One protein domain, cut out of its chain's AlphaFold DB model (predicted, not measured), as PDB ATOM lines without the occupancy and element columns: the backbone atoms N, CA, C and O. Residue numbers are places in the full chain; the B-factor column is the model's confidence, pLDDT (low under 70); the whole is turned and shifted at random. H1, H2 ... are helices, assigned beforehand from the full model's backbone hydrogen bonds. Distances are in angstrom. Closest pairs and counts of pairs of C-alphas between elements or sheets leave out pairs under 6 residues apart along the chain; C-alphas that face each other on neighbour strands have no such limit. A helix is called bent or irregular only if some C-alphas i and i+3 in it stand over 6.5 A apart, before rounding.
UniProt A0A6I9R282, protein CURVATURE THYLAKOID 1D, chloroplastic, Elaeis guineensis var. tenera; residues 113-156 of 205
ATOM      1  N   ALA A 113      37.564 -51.645 -22.823       86.19
ATOM      2  CA  ALA A 113      36.743 -51.192 -21.700       86.19
ATOM      3  C   ALA A 113      37.559 -50.348 -20.705       86.19
ATOM      4  O   ALA A 113      37.125 -49.269 -20.307       86.19
ATOM      5  N   ILE A 114      38.772 -50.784 -20.363       86.00
ATOM      6  CA  ILE A 114      39.698 -50.068 -19.480       86.00
ATOM      7  C   ILE A 114      40.189 -48.778 -20.146       86.00
ATOM      8  O   ILE A 114      40.298 -47.750 -19.477       86.00
ATOM      9  N   TYR A 115      40.432 -48.777 -21.459       86.94
ATOM     10  CA  TYR A 115      40.773 -47.572 -22.216       86.94
ATOM     11  C   TYR A 115      39.606 -46.574 -22.263       86.94
ATOM     12  O   TYR A 115      39.819 -45.377 -22.067       86.94
ATOM     13  N   LEU A 116      38.368 -47.039 -22.452       88.81
ATOM     14  CA  LEU A 116      37.168 -46.201 -22.423       88.81
ATOM     15  C   LEU A 116      36.889 -45.667 -21.019       88.81
ATOM     16  O   LEU A 116      36.585 -44.486 -20.885       88.81
ATOM     17  N   LEU A 117      37.060 -46.479 -19.977       87.31
ATOM     18  CA  LEU A 117      36.952 -46.040 -18.587       87.31
ATOM     19  C   LEU A 117      38.043 -45.026 -18.235       87.31
ATOM     20  O   LEU A 117      37.712 -43.985 -17.682       87.31
ATOM     21  N   LYS A 118      39.308 -45.245 -18.622       86.69
ATOM     22  CA  LYS A 118      40.396 -44.260 -18.450       86.69
ATOM     23  C   LYS A 118      40.096 -42.961 -19.199       86.69
ATOM     24  O   LYS A 118      40.260 -41.878 -18.645       86.69
ATOM     25  N   LYS A 119      39.609 -43.047 -20.439       87.88
ATOM     26  CA  LYS A 119      39.248 -41.878 -21.254       87.88
ATOM     27  C   LYS A 119      38.027 -41.131 -20.709       87.88
ATOM     28  O   LYS A 119      37.971 -39.912 -20.829       87.88
ATOM     29  N   LEU A 120      37.064 -41.836 -20.117       84.44
ATOM     30  CA  LEU A 120      35.929 -41.236 -19.419       84.44
ATOM     31  C   LEU A 120      36.346 -40.651 -18.072       84.44
ATOM     32  O   LEU A 120      35.881 -39.574 -17.754       84.44
ATOM     33  N   HIS A 121      37.256 -41.286 -17.332       80.88
ATOM     34  CA  HIS A 121      37.784 -40.795 -16.057       80.88
ATOM     35  C   HIS A 121      38.582 -39.498 -16.229       80.88
ATOM     36  O   HIS A 121      38.361 -38.549 -15.499       80.88
ATOM     37  N   VAL A 122      39.425 -39.407 -17.264       78.25
ATOM     38  CA  VAL A 122      40.150 -38.168 -17.609       78.25
ATOM     39  C   VAL A 122      39.204 -37.055 -18.085       78.25
ATOM     40  O   VAL A 122      39.514 -35.880 -17.948       78.25
ATOM     41  N   LYS A 123      38.049 -37.397 -18.676       78.75
ATOM     42  CA  LYS A 123      37.029 -36.410 -19.086       78.75
ATOM     43  C   LYS A 123      36.013 -36.086 -17.986       78.75
ATOM     44  O   LYS A 123      35.303 -35.095 -18.114       78.75
ATOM     45  N   LEU A 124      35.905 -36.941 -16.977       74.38
ATOM     46  CA  LEU A 124      35.092 -36.793 -15.779       74.38
ATOM     47  C   LEU A 124      36.049 -36.614 -14.609       74.38
ATOM     48  O   LEU A 124      36.071 -37.451 -13.703       74.38
ATOM     49  N   ASP A 125      36.861 -35.555 -14.658       77.12
ATOM     50  CA  ASP A 125      37.654 -35.183 -13.498       77.12
ATOM     51  C   ASP A 125      36.699 -35.115 -12.298       77.12
ATOM     52  O   ASP A 125      35.624 -34.501 -12.306       77.12
ATOM     53  N   LEU A 126      37.025 -35.911 -11.286       68.88
ATOM     54  CA  LEU A 126      36.177 -36.051 -10.111       68.88
ATOM     55  C   LEU A 126      36.119 -34.739  -9.339       68.88
ATOM     56  O   LEU A 126      35.184 -34.563  -8.585       68.88
ATOM     57  N   GLU A 127      37.074 -33.832  -9.530       73.44
ATOM     58  CA  GLU A 127      37.160 -32.566  -8.806       73.44
ATOM     59  C   GLU A 127      36.105 -31.547  -9.274       73.44
ATOM     60  O   GLU A 127      35.448 -30.900  -8.461       73.44
ATOM     61  N   ASP A 128      35.875 -31.427 -10.582       80.19
ATOM     62  CA  ASP A 128      34.944 -30.456 -11.165       80.19
ATOM     63  C   ASP A 128      33.545 -31.049 -11.412       80.19
ATOM     64  O   ASP A 128      32.544 -30.332 -11.335       80.19
ATOM     65  N   ASN A 129      33.443 -32.369 -11.619       83.31
ATOM     66  CA  ASN A 129      32.179 -33.054 -11.916       83.31
ATOM     67  C   ASN A 129      31.711 -34.029 -10.817       83.31
ATOM     68  O   ASN A 129      30.749 -34.776 -11.038       83.31
ATOM     69  N   TYR A 130      32.316 -33.998  -9.616       84.06
ATOM     70  CA  TYR A 130      31.972 -34.882  -8.486       84.06
ATOM     71  C   TYR A 130      30.469 -34.962  -8.228       84.06
ATOM     72  O   TYR A 130      29.896 -36.036  -8.057       84.06
ATOM     73  N   SER A 131      29.816 -33.797  -8.222       88.25
ATOM     74  CA  SER A 131      28.397 -33.673  -7.890       88.25
ATOM     75  C   SER A 131      27.517 -34.392  -8.910       88.25
ATOM     76  O   SER A 131      26.528 -35.016  -8.538       88.25
ATOM     77  N   ILE A 132      27.896 -34.349 -10.190       87.94
ATOM     78  CA  ILE A 132      27.180 -35.029 -11.273       87.94
ATOM     79  C   ILE A 132      27.427 -36.534 -11.196       87.94
ATOM     80  O   ILE A 132      26.497 -37.301 -11.421       87.94
ATOM     81  N   LEU A 133      28.636 -36.972 -10.831       89.00
ATOM     82  CA  LEU A 133      28.932 -38.392 -10.654       89.00
ATOM     83  C   LEU A 133      28.180 -38.981  -9.452       89.00
ATOM     84  O   LEU A 133      27.534 -40.018  -9.584       89.00
ATOM     85  N   ILE A 134      28.206 -38.306  -8.298       90.31
ATOM     86  CA  ILE A 134      27.465 -38.707  -7.092       90.31
ATOM     87  C   ILE A 134      25.962 -38.695  -7.359       90.31
ATOM     88  O   ILE A 134      25.264 -39.623  -6.965       90.31
ATOM     89  N   TYR A 135      25.447 -37.684  -8.059       91.69
ATOM     90  CA  TYR A 135      24.033 -37.645  -8.421       91.69
ATOM     91  C   TYR A 135      23.678 -38.727  -9.448       91.69
ATOM     92  O   TYR A 135      22.683 -39.423  -9.287       91.69
ATOM     93  N   GLY A 136      24.506 -38.930 -10.473       93.81
ATOM     94  CA  GLY A 136      24.290 -39.934 -11.515       93.81
ATOM     95  C   GLY A 136      24.305 -41.357 -10.957       93.81
ATOM     96  O   GLY A 136      23.388 -42.138 -11.208       93.81
ATOM     97  N   THR A 137      25.305 -41.672 -10.137       92.62
ATOM     98  CA  THR A 137      25.394 -42.956  -9.425       92.62
ATOM     99  C   THR A 137      24.311 -43.082  -8.357       92.62
ATOM    100  O   THR A 137      23.688 -44.133  -8.251       92.62
ATOM    101  N   GLY A 138      24.004 -42.007  -7.630       95.38
ATOM    102  CA  GLY A 138      22.945 -41.966  -6.625       95.38
ATOM    103  C   GLY A 138      21.562 -42.258  -7.204       95.38
ATOM    104  O   GLY A 138      20.826 -43.059  -6.636       95.38
ATOM    105  N   VAL A 139      21.222 -41.683  -8.362       96.12
ATOM    106  CA  VAL A 139      19.961 -41.969  -9.064       96.12
ATOM    107  C   VAL A 139      19.922 -43.418  -9.549       96.12
ATOM    108  O   VAL A 139      18.890 -44.073  -9.408       96.12
ATOM    109  N   LEU A 140      21.034 -43.948 -10.069       95.88
ATOM    110  CA  LEU A 140      21.109 -45.338 -10.529       95.88
ATOM    111  C   LEU A 140      20.933 -46.335  -9.374       95.88
ATOM    112  O   LEU A 140      20.142 -47.271  -9.476       95.88
ATOM    113  N   VAL A 141      21.623 -46.102  -8.257       95.50
ATOM    114  CA  VAL A 141      21.519 -46.921  -7.044       95.50
ATOM    115  C   VAL A 141      20.123 -46.807  -6.434       95.50
ATOM    116  O   VAL A 141      19.525 -47.822  -6.094       95.50
ATOM    117  N   ALA A 142      19.554 -45.600  -6.352       94.44
ATOM    118  CA  ALA A 142      18.193 -45.397  -5.860       94.44
ATOM    119  C   ALA A 142      17.156 -46.122  -6.728       94.44
ATOM    120  O   ALA A 142      16.231 -46.733  -6.196       94.44
ATOM    121  N   LEU A 143      17.324 -46.103  -8.053       95.00
ATOM    122  CA  LEU A 143      16.455 -46.838  -8.965       95.00
ATOM    123  C   LEU A 143      16.603 -48.353  -8.773       95.00
ATOM    124  O   LEU A 143      15.595 -49.048  -8.703       95.00
ATOM    125  N   TRP A 144      17.826 -48.864  -8.609       94.06
ATOM    126  CA  TRP A 144      18.076 -50.285  -8.340       94.06
ATOM    127  C   TRP A 144      17.449 -50.754  -7.018       94.06
ATOM    128  O   TRP A 144      16.789 -51.798  -6.966       94.06
ATOM    129  N   ILE A 145      17.576 -49.943  -5.964       91.25
ATOM    130  CA  ILE A 145      16.939 -50.189  -4.663       91.25
ATOM    131  C   ILE A 145      15.410 -50.111  -4.787       91.25
ATOM    132  O   ILE A 145      14.700 -50.927  -4.210       91.25
ATOM    133  N   SER A 146      14.881 -49.170  -5.571       92.38
ATOM    134  CA  SER A 146      13.440 -49.055  -5.822       92.38
ATOM    135  C   SER A 146      12.892 -50.297  -6.531       92.38
ATOM    136  O   SER A 146      11.885 -50.859  -6.106       92.38
ATOM    137  N   VAL A 147      13.595 -50.794  -7.556       87.56
ATOM    138  CA  VAL A 147      13.223 -52.022  -8.280       87.56
ATOM    139  C   VAL A 147      13.238 -53.241  -7.352       87.56
ATOM    140  O   VAL A 147      12.321 -54.059  -7.403       87.56
ATOM    141  N   THR A 148      14.227 -53.352  -6.464       86.81
ATOM    142  CA  THR A 148      14.281 -54.440  -5.472       86.81
ATOM    143  C   THR A 148      13.195 -54.316  -4.404       86.81
ATOM    144  O   THR A 148      12.598 -55.331  -4.046       86.81
ATOM    145  N   ILE A 149      12.873 -53.103  -3.940       83.62
ATOM    146  CA  ILE A 149      11.771 -52.873  -2.996       83.62
ATOM    147  C   ILE A 149      10.427 -53.244  -3.622       83.62
ATOM    148  O   ILE A 149       9.667 -53.977  -3.003       83.62
ATOM    149  N   VAL A 150      10.140 -52.792  -4.849       83.38
ATOM    150  CA  VAL A 150       8.871 -53.065  -5.546       83.38
ATOM    151  C   VAL A 150       8.747 -54.554  -5.867       83.38
ATOM    152  O   VAL A 150       7.693 -55.141  -5.636       83.38
ATOM    153  N   GLY A 151       9.842 -55.190  -6.299       76.75
ATOM    154  CA  GLY A 151       9.892 -56.638  -6.513       76.75
ATOM    155  C   GLY A 151       9.681 -57.438  -5.226       76.75
ATOM    156  O   GLY A 151       9.036 -58.485  -5.253       76.75
ATOM    157  N   ALA A 152      10.159 -56.931  -4.085       79.31
ATOM    158  CA  ALA A 152       9.817 -57.487  -2.786       79.31
ATOM    159  C   ALA A 152       8.333 -57.243  -2.459       79.31
ATOM    160  O   ALA A 152       7.663 -58.176  -2.061       79.31
ATOM    161  N   VAL A 153       7.762 -56.058  -2.673       71.38
ATOM    162  CA  VAL A 153       6.349 -55.800  -2.321       71.38
ATOM    163  C   VAL A 153       5.383 -56.757  -3.031       71.38
ATOM    164  O   VAL A 153       4.518 -57.334  -2.374       71.38
ATOM    165  N   ASP A 154       5.557 -56.976  -4.336       71.56
ATOM    166  CA  ASP A 154       4.661 -57.845  -5.119       71.56
ATOM    167  C   ASP A 154       4.862 -59.347  -4.846       71.56
ATOM    168  O   ASP A 154       3.984 -60.159  -5.137       71.56
ATOM    169  N   SER A 155       5.993 -59.737  -4.248       69.38
ATOM    170  CA  SER A 155       6.350 -61.148  -4.019       69.38
ATOM    171  C   SER A 155       6.031 -61.647  -2.608       69.38
ATOM    172  O   SER A 155       6.439 -62.746  -2.227       69.38
ATOM    173  N   LEU A 156       5.351 -60.843  -1.788       63.94
ATOM    174  CA  LEU A 156       5.336 -61.045  -0.348       63.94
ATOM    175  C   LEU A 156       3.902 -60.960   0.244       63.94
ATOM    176  O   LEU A 156       3.335 -59.874   0.329       63.94
TER     177      LEU A 156
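AT A GLANCE: This is residues 113 to 156 of the 205 residues of the protein "protein CURVATURE THYLAKOID 1D, chloroplastic" of Elaeis guineensis var. tenera (UniProt A0A6I9R282). The long helix H2 makes the long arm of an L, and the shorter helix H1 makes the short arm, turned away from the first end of H2 at the corner. Both arms stick out: residues 113 to 123, which are H1, and residues 135 to 156, of which 135 to 154 belong to H2, stand free. The printed part has 44 residues with two named helices, H1 then H2 along the chain, and no named strand; the class is all helix. The whole is extended, with a radius of gyration of the C-alphas of 15.3 A, and flat, with spans of 45 by 24 by 7 A.

IN THESE COORDINATES: H2 is the longest helix, residues 126 to 154, 38.6 A from first to last C-alpha. It begins at C-alpha 126 (36.177, -36.051, -10.111) and ends at C-alpha 154 (4.661, -57.845, -5.119). H2 is irregular: C-alphas 128 and 131 are 8.0 A apart. H1 is residues 113 to 123, 15.0 A from first to last C-alpha, and begins at C-alpha 113 (36.743, -51.192, -21.700).

HOW THE PARTS SIT: H2 has a kink of 34 degrees near residue 133. H1 and H2 meet only through their link, a tight one of two residues, Leu 124 and Asp 125. In H1 every O i to N i+4 pair is within hydrogen-bond range; in H2 23 of 25 are.

THE WHOLE: The two C-alphas farthest apart are those of Val 122 and Leu 156, at 45.1 A. The C-alphas of Ala 113 and Leu 156, the first and last printed, are 39.2 A apart. The printed part has no cut and no long link. Its mean pLDDT is 84.8, with low confidence, under 70, at residue 126 and residues 155 to 156 of the model.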